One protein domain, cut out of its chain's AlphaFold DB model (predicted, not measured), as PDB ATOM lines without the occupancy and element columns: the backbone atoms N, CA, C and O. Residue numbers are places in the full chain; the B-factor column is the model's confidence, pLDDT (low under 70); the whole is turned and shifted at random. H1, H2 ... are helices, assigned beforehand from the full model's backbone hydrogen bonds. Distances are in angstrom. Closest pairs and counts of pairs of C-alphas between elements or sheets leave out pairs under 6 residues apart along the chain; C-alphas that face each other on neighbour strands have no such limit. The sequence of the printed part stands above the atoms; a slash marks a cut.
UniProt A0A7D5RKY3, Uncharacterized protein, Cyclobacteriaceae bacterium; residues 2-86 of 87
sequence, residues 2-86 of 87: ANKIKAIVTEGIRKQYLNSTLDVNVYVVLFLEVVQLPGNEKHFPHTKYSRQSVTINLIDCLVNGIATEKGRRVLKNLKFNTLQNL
ATOM      1  N   ALA A   2      30.019 -38.032 -38.772       88.25
ATOM      2  CA  ALA A   2      30.391 -37.748 -40.166       88.25
ATOM      3  C   ALA A   2      31.863 -38.051 -40.515       88.25
ATOM      4  O   ALA A   2      32.125 -38.770 -41.472       88.25
ATOM      5  N   ASN A   3      32.825 -37.606 -39.694       91.81
ATOM      6  CA  ASN A   3      34.257 -37.852 -39.942       91.81
ATOM      7  C   ASN A   3      34.629 -39.343 -39.975       91.81
ATOM      8  O   ASN A   3      35.487 -39.742 -40.757       91.81
ATOM      9  N   LYS A   4      33.965 -40.179 -39.161       93.44
ATOM     10  CA  LYS A   4      34.189 -41.633 -39.171       93.44
ATOM     11  C   LYS A   4      33.658 -42.255 -40.463       93.44
ATOM     12  O   LYS A   4      34.363 -43.038 -41.084       93.44
ATOM     13  N   ILE A   5      32.454 -41.865 -40.892       93.25
ATOM     14  CA  ILE A   5      31.854 -42.338 -42.152       93.25
ATOM     15  C   ILE A   5      32.729 -41.911 -43.333       93.25
ATOM     16  O   ILE A   5      33.074 -42.737 -44.169       93.25
ATOM     17  N   LYS A   6      33.172 -40.649 -43.348       96.38
ATOM     18  CA  LYS A   6      34.093 -40.116 -44.356       96.38
ATOM     19  C   LYS A   6      35.369 -40.951 -44.453       96.38
ATOM     20  O   LYS A   6      35.724 -41.375 -45.544       96.38
ATOM     21  N   ALA A   7      36.017 -41.250 -43.324       96.81
ATOM     22  CA  ALA A   7      37.219 -42.081 -43.304       96.81
ATOM     23  C   ALA A   7      36.967 -43.499 -43.849       96.81
ATOM     24  O   ALA A   7      37.754 -43.990 -44.657       96.81
ATOM     25  N   ILE A   8      35.855 -44.136 -43.462       94.75
ATOM     26  CA  ILE A   8      35.466 -45.469 -43.952       94.75
ATOM     27  C   ILE A   8      35.261 -45.460 -45.469       94.75
ATOM     28  O   ILE A   8      35.745 -46.352 -46.162       94.75
ATOM     29  N   VAL A   9      34.564 -44.452 -45.992       95.56
ATOM     30  CA  VAL A   9      34.250 -44.345 -47.421       95.56
ATOM     31  C   VAL A   9      35.514 -44.073 -48.231       95.56
ATOM     32  O   VAL A   9      35.763 -44.769 -49.213       95.56
ATOM     33  N   THR A  10      36.362 -43.143 -47.783       97.75
ATOM     34  CA  THR A  10      37.667 -42.880 -48.409       97.75
ATOM     35  C   THR A  10      38.532 -44.141 -48.445       97.75
ATOM     36  O   THR A  10      39.126 -44.462 -49.473       97.75
ATOM     37  N   GLU A  11      38.575 -44.901 -47.350       97.38
ATOM     38  CA  GLU A  11      39.320 -46.159 -47.292       97.38
ATOM     39  C   GLU A  11      38.714 -47.237 -48.207       97.38
ATOM     40  O   GLU A  11      39.442 -47.984 -48.863       97.38
ATOM     41  N   GLY A  12      37.384 -47.297 -48.300       96.31
ATOM     42  CA  GLY A  12      36.666 -48.173 -49.223       96.31
ATOM     43  C   GLY A  12      36.989 -47.876 -50.690       96.31
ATOM     44  O   GLY A  12      37.189 -48.811 -51.466       96.31
ATOM     45  N   ILE A  13      37.115 -46.598 -51.058       97.75
ATOM     46  CA  ILE A  13      37.573 -46.165 -52.387       97.75
ATOM     47  C   ILE A  13      39.028 -46.584 -52.610       97.75
ATOM     48  O   ILE A  13      39.338 -47.229 -53.611       97.75
ATOM     49  N   ARG A  14      39.919 -46.301 -51.648       97.94
ATOM     50  CA  ARG A  14      41.346 -46.662 -51.727       97.94
ATOM     51  C   ARG A  14      41.553 -48.168 -51.931       97.94
ATOM     52  O   ARG A  14      42.445 -48.578 -52.667       97.94
ATOM     53  N   LYS A  15      40.713 -49.001 -51.307       97.00
ATOM     54  CA  LYS A  15      40.720 -50.471 -51.441       97.00
ATOM     55  C   LYS A  15      39.950 -51.002 -52.659       97.00
ATOM     56  O   LYS A  15      39.918 -52.222 -52.873       97.00
ATOM     57  N   GLN A  16      39.376 -50.112 -53.472       97.25
ATOM     58  CA  GLN A  16      38.552 -50.415 -54.649       97.25
ATOM     59  C   GLN A  16      37.272 -51.198 -54.321       97.25
ATOM     60  O   GLN A  16      36.751 -51.930 -55.163       97.25
ATOM     61  N   TYR A  17      36.768 -51.094 -53.091       97.06
ATOM     62  CA  TYR A  17      35.468 -51.652 -52.714       97.06
ATOM     63  C   TYR A  17      34.320 -50.724 -53.111       97.06
ATOM     64  O   TYR A  17      33.242 -51.200 -53.450       97.06
ATOM     65  N   LEU A  18      34.563 -49.413 -53.103       97.00
ATOM     66  CA  LEU A  18      33.610 -48.382 -53.511       97.00
ATOM     67  C   LEU A  18      34.102 -47.692 -54.784       97.00
ATOM     68  O   LEU A  18      35.305 -47.674 -55.055       97.00
ATOM     69  N   ASN A  19      33.172 -47.165 -55.577       95.94
ATOM     70  CA  ASN A  19      33.488 -46.493 -56.833       95.94
ATOM     71  C   ASN A  19      34.404 -45.275 -56.598       95.94
ATOM     72  O   ASN A  19      34.133 -44.446 -55.733       95.94
ATOM     73  N   SER A  20      35.480 -45.153 -57.381       96.12
ATOM     74  CA  SER A  20      36.455 -44.063 -57.270       96.12
ATOM     75  C   SER A  20      35.916 -42.695 -57.673       96.12
ATOM     76  O   SER A  20      36.505 -41.690 -57.292       96.12
ATOM     77  N   THR A  21      34.815 -42.637 -58.427       95.62
ATOM     78  CA  THR A  21      34.158 -41.376 -58.807       95.62
ATOM     79  C   THR A  21      33.170 -40.878 -57.750       95.62
ATOM     80  O   THR A  21      32.478 -39.890 -57.980       95.62
ATOM     81  N   LEU A  22      33.043 -41.576 -56.617       95.50
ATOM     82  CA  LEU A  22      32.122 -41.209 -55.550       95.50
ATOM     83  C   LEU A  22      32.572 -39.910 -54.868       95.50
ATOM     84  O   LEU A  22      33.657 -39.850 -54.288       95.50
ATOM     85  N   ASP A  23      31.700 -38.901 -54.850       96.19
ATOM     86  CA  ASP A  23      31.887 -37.748 -53.972       96.19
ATOM     87  C   ASP A  23      31.619 -38.166 -52.521       96.19
ATOM     88  O   ASP A  23      30.488 -38.441 -52.105       96.19
ATOM     89  N   VAL A  24      32.694 -38.216 -51.737       95.69
ATOM     90  CA  VAL A  24      32.651 -38.669 -50.347       95.69
ATOM     91  C   VAL A  24      31.810 -37.741 -49.467       95.69
ATOM     92  O   VAL A  24      31.139 -38.218 -48.554       95.69
ATOM     93  N   ASN A  25      31.824 -36.428 -49.706       95.31
ATOM     94  CA  ASN A  25      31.064 -35.489 -48.881       95.31
ATOM     95  C   ASN A  25      29.565 -35.635 -49.148       95.31
ATOM     96  O   ASN A  25      28.787 -35.711 -48.196       95.31
ATOM     97  N   VAL A  26      29.176 -35.750 -50.422       94.69
ATOM     98  CA  VAL A  26      27.781 -36.000 -50.816       94.69
ATOM     99  C   VAL A  26      27.286 -37.317 -50.226       94.69
ATOM    100  O   VAL A  26      26.213 -37.362 -49.624       94.69
ATOM    101  N   TYR A  27      28.087 -38.383 -50.322       95.00
ATOM    102  CA  TYR A  27      27.715 -39.676 -49.750       95.00
ATOM    103  C   TYR A  27      27.520 -39.614 -48.231       95.00
ATOM    104  O   TYR A  27      26.571 -40.195 -47.711       95.00
ATOM    105  N   VAL A  28      28.396 -38.917 -47.500       95.12
ATOM    106  CA  VAL A  28      28.276 -38.791 -46.038       95.12
ATOM    107  C   VAL A  28      26.976 -38.090 -45.649       95.12
ATOM    108  O   VAL A  28      26.322 -38.538 -44.708       95.12
ATOM    109  N   VAL A  29      26.583 -37.034 -46.368       95.06
ATOM    110  CA  VAL A  29      25.300 -36.351 -46.139       95.06
ATOM    111  C   VAL A  29      24.139 -37.309 -46.401       95.06
ATOM    112  O   VAL A  29      23.311 -37.513 -45.517       95.06
ATOM    113  N   LEU A  30      24.127 -37.975 -47.559       93.94
ATOM    114  CA  LEU A  30      23.076 -38.931 -47.913       93.94
ATOM    115  C   LEU A  30      22.958 -40.066 -46.886       93.94
ATOM    116  O   LEU A  30      21.857 -40.419 -46.474       93.94
ATOM    117  N   PHE A  31      24.084 -40.615 -46.432       94.06
ATOM    118  CA  PHE A  31      24.100 -41.665 -45.421       94.06
ATOM    119  C   PHE A  31      23.443 -41.203 -44.113       94.06
ATOM    120  O   PHE A  31      22.659 -41.949 -43.531       94.06
ATOM    121  N   LEU A  32      23.739 -39.983 -43.653       92.94
ATOM    122  CA  LEU A  32      23.184 -39.437 -42.410       92.94
ATOM    123  C   LEU A  32      21.672 -39.189 -42.483       92.94
ATOM    124  O   LEU A  32      20.993 -39.359 -41.471       92.94
ATOM    125  N   GLU A  33      21.149 -38.836 -43.656       92.88
ATOM    126  CA  GLU A  33      19.704 -38.742 -43.895       92.88
ATOM    127  C   GLU A  33      19.060 -40.134 -43.901       92.88
ATOM    128  O   GLU A  33      18.070 -40.393 -43.212       92.88
ATOM    129  N   VAL A  34      19.670 -41.084 -44.614       92.62
ATOM    130  CA  VAL A  34      19.140 -42.445 -44.759       92.62
ATOM    131  C   VAL A  34      19.043 -43.175 -43.418       92.62
ATOM    132  O   VAL A  34      18.058 -43.870 -43.182       92.62
ATOM    133  N   VAL A  35      20.003 -43.005 -42.504       90.38
ATOM    134  CA  VAL A  35      19.941 -43.656 -41.178       90.38
ATOM    135  C   VAL A  35      18.865 -43.079 -40.253       90.38
ATOM    136  O   VAL A  35      18.531 -43.707 -39.247       90.38
ATOM    137  N   GLN A  36      18.300 -41.911 -40.574       91.88
ATOM    138  CA  GLN A  36      17.188 -41.319 -39.825       91.88
ATOM    139  C   GLN A  36      15.823 -41.775 -40.351       91.88
ATOM    140  O   GLN A  36      14.877 -41.883 -39.567       91.88
ATOM    141  N   LEU A  37      15.730 -42.124 -41.641       93.31
ATOM    142  CA  LEU A  37      14.494 -42.580 -42.289       93.31
ATOM    143  C   LEU A  37      13.749 -43.707 -41.552       93.31
ATOM    144  O   LEU A  37      12.527 -43.605 -41.467       93.31
ATOM    145  N   PRO A  38      14.404 -44.735 -40.968       93.62
ATOM    146  CA  PRO A  38      13.709 -45.788 -40.228       93.62
ATOM    147  C   PRO A  38      12.852 -45.292 -39.060       93.62
ATOM    148  O   PRO A  38      11.977 -46.020 -38.620       93.62
ATOM    149  N   GLY A  39      13.124 -44.095 -38.525       92.06
ATOM    150  CA  GLY A  39      12.323 -43.489 -37.459       92.06
ATOM    151  C   GLY A  39      11.103 -42.704 -37.951       92.06
ATOM    152  O   GLY A  39      10.387 -42.129 -37.138       92.06
ATOM    153  N   ASN A  40      10.871 -42.629 -39.265       94.25
ATOM    154  CA  ASN A  40       9.751 -41.893 -39.834       94.25
ATOM    155  C   ASN A  40       8.487 -42.769 -39.892       94.25
ATOM    156  O   ASN A  40       8.270 -43.488 -40.866       94.25
ATOM    157  N   GLU A  41       7.621 -42.647 -38.882       92.50
ATOM    158  CA  GLU A  41       6.360 -43.405 -38.741       92.50
ATOM    159  C   GLU A  41       5.384 -43.229 -39.914       92.50
ATOM    160  O   GLU A  41       4.547 -44.094 -40.162       92.50
ATOM    161  N   LYS A  42       5.489 -42.131 -40.676       95.31
ATOM    162  CA  LYS A  42       4.659 -41.921 -41.871       95.31
ATOM    163  C   LYS A  42       5.021 -42.905 -42.988       95.31
ATOM    164  O   LYS A  42       4.145 -43.317 -43.743       95.31
ATOM    165  N   HIS A  43       6.302 -43.250 -43.112       92.44
ATOM    166  CA  HIS A  43       6.806 -44.141 -44.162       92.44
ATOM    167  C   HIS A  43       7.049 -45.564 -43.657       92.44
ATOM    168  O   HIS A  43       6.787 -46.520 -44.384       92.44
ATOM    169  N   PHE A  44       7.492 -45.707 -42.409       94.44
ATOM    170  CA  PHE A  44       7.805 -46.984 -41.779       94.44
ATOM    171  C   PHE A  44       7.095 -47.103 -40.424       94.44
ATOM    172  O   PHE A  44       7.746 -46.987 -39.387       94.44
ATOM    173  N   PRO A  45       5.768 -47.344 -40.410       94.75
ATOM    174  CA  PRO A  45       5.040 -47.549 -39.166       94.75
ATOM    175  C   PRO A  45       5.640 -48.707 -38.366       94.75
ATOM    176  O   PRO A  45       5.732 -49.828 -38.883       94.75
ATOM    177  N   HIS A  46       5.989 -48.482 -37.099       92.44
ATOM    178  CA  HIS A  46       6.589 -49.532 -36.264       92.44
ATOM    179  C   HIS A  46       5.643 -50.720 -36.010       92.44
ATOM    180  O   HIS A  46       6.099 -51.817 -35.700       92.44
ATOM    181  N   THR A  47       4.329 -50.545 -36.207       94.88
ATOM    182  CA  THR A  47       3.345 -51.644 -36.151       94.88
ATOM    183  C   THR A  47       3.496 -52.650 -37.292       94.88
ATOM    184  O   THR A  47       2.985 -53.763 -37.196       94.88
ATOM    185  N   LYS A  48       4.177 -52.268 -38.379       95.31
ATOM    186  CA  LYS A  48       4.366 -53.089 -39.584       95.31
ATOM    187  C   LYS A  48       5.825 -53.438 -39.846       95.31
ATOM    188  O   LYS A  48       6.096 -54.477 -40.441       95.31
ATOM    189  N   TYR A  49       6.754 -52.580 -39.436       94.81
ATOM    190  CA  TYR A  49       8.164 -52.717 -39.774       94.81
ATOM    191  C   TYR A  49       9.054 -52.648 -38.536       94.81
ATOM    192  O   TYR A  49       8.975 -51.714 -37.740       94.81
ATOM    193  N   SER A  50       9.982 -53.600 -38.422       93.56
ATOM    194  CA  SER A  50      11.087 -53.491 -37.469       93.56
ATOM    195  C   SER A  50      12.033 -52.379 -37.908       93.56
ATOM    196  O   SER A  50      12.608 -52.432 -39.001       93.56
ATOM    197  N   ARG A  51      12.255 -51.398 -37.027       90.75
ATOM    198  CA  ARG A  51      13.206 -50.303 -37.257       90.75
ATOM    199  C   ARG A  51      14.597 -50.825 -37.617       90.75
ATOM    200  O   ARG A  51      15.248 -50.281 -38.509       90.75
ATOM    201  N   GLN A  52      15.047 -51.894 -36.957       89.88
ATOM    202  CA  GLN A  52      16.342 -52.515 -37.232       89.88
ATOM    203  C   GLN A  52      16.392 -53.083 -38.655       89.88
ATOM    204  O   GLN A  52      17.328 -52.786 -39.395       89.88
ATOM    205  N   SER A  53      15.373 -53.843 -39.066       90.38
ATOM    206  CA  SER A  53      15.308 -54.435 -40.407       90.38
ATOM    207  C   SER A  53      15.256 -53.370 -41.503       90.38
ATOM    208  O   SER A  53      15.969 -53.481 -42.496       90.38
ATOM    209  N   VAL A  54      14.476 -52.301 -41.308       93.25
ATOM    210  CA  VAL A  54      14.428 -51.164 -42.244       93.25
ATOM    211  C   VAL A  54      15.790 -50.477 -42.337       93.25
ATOM    212  O   VAL A  54      16.267 -50.223 -43.439       93.25
ATOM    213  N   THR A  55      16.451 -50.235 -41.200       91.81
ATOM    214  CA  THR A  55      17.794 -49.628 -41.166       91.81
ATOM    215  C   THR A  55      18.801 -50.459 -41.959       91.81
ATOM    216  O   THR A  55      19.519 -49.917 -42.797       91.81
ATOM    217  N   ILE A  56      18.831 -51.776 -41.729       90.12
ATOM    218  CA  ILE A  56      19.737 -52.696 -42.429       90.12
ATOM    219  C   ILE A  56      19.465 -52.666 -43.935       90.12
ATOM    220  O   ILE A  56      20.403 -52.486 -44.707       90.12
ATOM    221  N   ASN A  57      18.201 -52.777 -44.351       91.50
ATOM    222  CA  ASN A  57      17.832 -52.785 -45.768       91.50
ATOM    223  C   ASN A  57      18.187 -51.469 -46.472       91.50
ATOM    224  O   ASN A  57      18.733 -51.491 -47.571       91.50
ATOM    225  N   LEU A  58      17.933 -50.321 -45.838       93.44
ATOM    226  CA  LEU A  58      18.260 -49.017 -46.415       93.44
ATOM    227  C   LEU A  58      19.772 -48.820 -46.586       93.44
ATOM    228  O   LEU A  58      20.218 -48.380 -47.647       93.44
ATOM    229  N   ILE A  59      20.565 -49.177 -45.571       91.44
ATOM    230  CA  ILE A  59      22.030 -49.116 -45.656       91.44
ATOM    231  C   ILE A  59      22.537 -50.075 -46.736       91.44
ATOM    232  O   ILE A  59      23.425 -49.716 -47.508       91.44
ATOM    233  N   ASP A  60      21.968 -51.275 -46.823       90.44
ATOM    234  CA  ASP A  60      22.372 -52.270 -47.809       90.44
ATOM    235  C   ASP A  60      22.088 -51.816 -49.247       90.44
ATOM    236  O   ASP A  60      22.956 -51.920 -50.115       90.44
ATOM    237  N   CYS A  61      20.910 -51.241 -49.505       91.62
ATOM    238  CA  CYS A  61      20.592 -50.632 -50.796       91.62
ATOM    239  C   CYS A  61      21.575 -49.506 -51.143       91.62
ATOM    240  O   CYS A  61      22.107 -49.475 -52.256       91.62
ATOM    241  N   LEU A  62      21.857 -48.615 -50.186       92.25
ATOM    242  CA  LEU A  62      22.769 -47.490 -50.378       92.25
ATOM    243  C   LEU A  62      24.192 -47.961 -50.721       92.25
ATOM    244  O   LEU A  62      24.786 -47.487 -51.690       92.25
ATOM    245  N   VAL A  63      24.728 -48.921 -49.964       91.38
ATOM    246  CA  VAL A  63      26.080 -49.458 -50.177       91.38
ATOM    247  C   VAL A  63      26.169 -50.220 -51.500       91.38
ATOM    248  O   VAL A  63      27.135 -50.029 -52.239       91.38
ATOM    249  N   ASN A  64      25.170 -51.038 -51.848       91.19
ATOM    250  CA  ASN A  64      25.169 -51.769 -53.120       91.19
ATOM    251  C   ASN A  64      25.173 -50.837 -54.340       91.19
ATOM    252  O   ASN A  64      25.799 -51.174 -55.346       91.19
ATOM    253  N   GLY A  65      24.529 -49.668 -54.244       91.25
ATOM    254  CA  GLY A  65      24.497 -48.672 -55.318       91.25
ATOM    255  C   GLY A  65      25.858 -48.037 -55.625       91.25
ATOM    256  O   GLY A  65      26.105 -47.650 -56.764       91.25
ATOM    257  N   ILE A  66      26.757 -47.962 -54.639       94.50
ATOM    258  CA  ILE A  66      28.082 -47.334 -54.791       94.50
ATOM    259  C   ILE A  66      29.246 -48.335 -54.807       94.50
ATOM    260  O   ILE A  66      30.389 -47.961 -55.089       94.50
ATOM    261  N   ALA A  67      28.986 -49.598 -54.473       96.25
ATOM    262  CA  ALA A  67      29.997 -50.640 -54.432       96.25
ATOM    263  C   ALA A  67      30.467 -51.021 -55.843       96.25
ATOM    264  O   ALA A  67      29.686 -51.123 -56.790       96.25
ATOM    265  N   THR A  68      31.760 -51.308 -55.971       97.25
ATOM    266  CA  THR A  68      32.301 -51.964 -57.165       97.25
ATOM    267  C   THR A  68      31.888 -53.437 -57.187       97.25
ATOM    268  O   THR A  68      31.412 -53.988 -56.194       97.25
ATOM    269  N   GLU A  69      32.147 -54.127 -58.298       96.06
ATOM    270  CA  GLU A  69      31.958 -55.579 -58.366       96.06
ATOM    271  C   GLU A  69      32.774 -56.323 -57.292       96.06
ATOM    272  O   GLU A  69      32.265 -57.219 -56.618       96.06
ATOM    273  N   LYS A  70      34.017 -55.888 -57.053       95.31
ATOM    274  CA  LYS A  70      34.862 -56.397 -55.964       95.31
ATOM    275  C   LYS A  70      34.212 -56.159 -54.598       95.31
ATOM    276  O   LYS A  70      34.161 -57.078 -53.783       95.31
ATOM    277  N   GLY A  71      33.706 -54.949 -54.352       95.25
ATOM    278  CA  GLY A  71      33.021 -54.596 -53.107       95.25
ATOM    279  C   GLY A  71      31.777 -55.447 -52.851       95.25
ATOM    280  O   GLY A  71      31.624 -55.985 -51.756       95.25
ATOM    281  N   ARG A  72      30.934 -55.653 -53.872       94.31
ATOM    282  CA  ARG A  72      29.730 -56.497 -53.770       94.31
ATOM    283  C   ARG A  72      30.056 -57.946 -53.417       94.31
ATOM    284  O   ARG A  72      29.370 -58.538 -52.586       94.31
ATOM    285  N   ARG A  73      31.123 -58.515 -53.990       93.00
ATOM    286  CA  ARG A  73      31.580 -59.874 -53.644       93.00
ATOM    287  C   ARG A  73      32.013 -59.975 -52.184       93.00
ATOM    288  O   ARG A  73      31.605 -60.907 -51.498       93.00
ATOM    289  N   VAL A  74      32.782 -59.000 -51.694       90.00
ATOM    290  CA  VAL A  74      33.186 -58.943 -50.279       90.00
ATOM    291  C   VAL A  74      31.960 -58.840 -49.370       90.00
ATOM    292  O   VAL A  74      31.845 -59.613 -48.424       90.00
ATOM    293  N   LEU A  75      31.017 -57.949 -49.684       86.62
ATOM    294  CA  LEU A  75      29.782 -57.783 -48.915       86.62
ATOM    295  C   LEU A  75      28.952 -59.074 -48.867       86.62
ATOM    296  O   LEU A  75      28.493 -59.469 -47.797       86.62
ATOM    297  N   LYS A  76      28.792 -59.756 -50.007       87.00
ATOM    298  CA  LYS A  76      28.078 -61.037 -50.089       87.00
ATOM    299  C   LYS A  76      28.727 -62.097 -49.196       87.00
ATOM    300  O   LYS A  76      28.020 -62.758 -48.442       87.00
ATOM    301  N   ASN A  77      30.053 -62.212 -49.236       84.81
ATOM    302  CA  ASN A  77      30.793 -63.176 -48.420       84.81
ATOM    303  C   ASN A  77      30.685 -62.860 -46.922       84.81
ATOM    304  O   ASN A  77      30.494 -63.766 -46.117       84.81
ATOM    305  N   LEU A  78      30.746 -61.581 -46.540       81.19
ATOM    306  CA  LEU A  78      30.568 -61.164 -45.146       81.19
ATOM    307  C   LEU A  78      29.167 -61.499 -44.624       81.19
ATOM    308  O   LEU A  78      29.038 -62.003 -43.511       81.19
ATOM    309  N   LYS A  79      28.121 -61.267 -45.427       77.56
ATOM    310  CA  LYS A  79      26.747 -61.636 -45.054       77.56
ATOM    311  C   LYS A  79      26.578 -63.140 -44.913       77.56
ATOM    312  O   LYS A  79      25.986 -63.581 -43.937       77.56
ATOM    313  N   PHE A  80      27.115 -63.908 -45.857       63.16
ATOM    314  CA  PHE A  80      27.046 -65.366 -45.821       63.16
ATOM    315  C   PHE A  80      27.710 -65.920 -44.555       63.16
ATOM    316  O   PHE A  80      27.091 -66.681 -43.822       63.16
ATOM    317  N   ASN A  81      28.907 -65.429 -44.222       60.59
ATOM    318  CA  ASN A  81      29.615 -65.830 -43.007       60.59
ATOM    319  C   ASN A  81      28.896 -65.376 -41.727       60.59
ATOM    320  O   ASN A  81      28.942 -66.068 -40.720       60.59
ATOM    321  N   THR A  82      28.241 -64.213 -41.731       61.34
ATOM    322  CA  THR A  82      27.488 -63.731 -40.558       61.34
ATOM    323  C   THR A  82      26.241 -64.582 -40.314       61.34
ATOM    324  O   THR A  82      25.921 -64.859 -39.166       61.34
ATOM    325  N   LEU A  83      25.572 -65.033 -41.379       56.72
ATOM    326  CA  LEU A  83      24.422 -65.937 -41.289       56.72
ATOM    327  C   LEU A  83      24.834 -67.347 -40.843       56.72
ATOM    328  O   LEU A  83      24.161 -67.918 -40.002       56.72
ATOM    329  N   GLN A  84      25.974 -67.864 -41.316       49.88
ATOM    330  CA  GLN A  84      26.510 -69.160 -40.873       49.88
ATOM    331  C   GLN A  84      26.963 -69.195 -39.406       49.88
ATOM    332  O   GLN A  84      27.100 -70.274 -38.852       49.88
ATOM    333  N   ASN A  85      27.236 -68.044 -38.786       50.00
ATOM    334  CA  ASN A  85      27.591 -67.952 -37.364       50.00
ATOM    335  C   ASN A  85      26.364 -67.728 -36.455       50.00
ATOM    336  O   ASN A  85      26.527 -67.488 -35.258       50.00
ATOM    337  N   LEU A  86      25.158 -67.716 -37.028       47.75
ATOM    338  CA  LEU A  86      23.886 -67.631 -36.306       47.75
ATOM    339  C   LEU A  86      23.133 -68.976 -36.285       47.75
ATOM    340  O   LEU A  86      22.113 -69.057 -35.602       47.75
TER     341      LEU A  86
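What this domain is: This is residues 2 to 86 of the 87 residues of an uncharacterized protein of Cyclobacteriaceae bacterium (UniProt A0A7D5RKY3). Picture a hairpin of two helices, H2 and H3, joined at one end by a long loop, with H1 crossing H2 and H4 folding back from the end of H3 as an arm whose residues 76 to 86 stick out free. The printed part has 85 residues with four named helices, in the order H1, H2, H3, H4, and no named strand; its class is all helix. It is only just compact, close to loose, with a radius of gyration of the C-alphas of 14.3 A and spans of 41 by 34 by 19 A.

Where its parts are: Find C-alpha 2 at (30.391, -37.748, -40.166); from there H1 runs through residues 2 to 14, 18.3 A long. Next comes H2, residues 24 to 34, 15.1 A. Look for C-alpha 51 at (13.206, -50.303, -37.257), where H3 begins; it runs 23.2 A to residue 66. H4, residues 69 to 84, runs 22.8 A and ends at C-alpha 84, (26.510, -69.160, -40.873).

How they stand to each other: Start at Lys 6 and Val 28, the closest C-alphas of H1 and H2, 6.2 A apart: these helices touch at a steep tilt of 55 degrees, opposite ways. H2 and H3 form a helical hairpin at a shallow tilt of 25 degrees, opposite ways; H3 touches H2 with residues 58 to 62 alone, and the closest C-alphas, of Val 34 and Leu 58, are 6.8 A apart. H3 and H4 are close but not clearly touching, with the C-alphas of Asn 64 and Arg 72 closest at 6.6 A. H1 and H4 are only just apart, closest at 8.3 A. In H1, H2 and H4 every O i to N i+4 pair is within hydrogen-bond range; in H3, 11 of 12 are.

The domain as a whole: The C-alphas farthest apart, of Arg 14 and Thr 47, are 41.4 A from each other. The printed part has no cut. The link from H2 to H3, residues 35 to 50, is long. Look at residues 80 to 86 for low confidence, with pLDDT under 70.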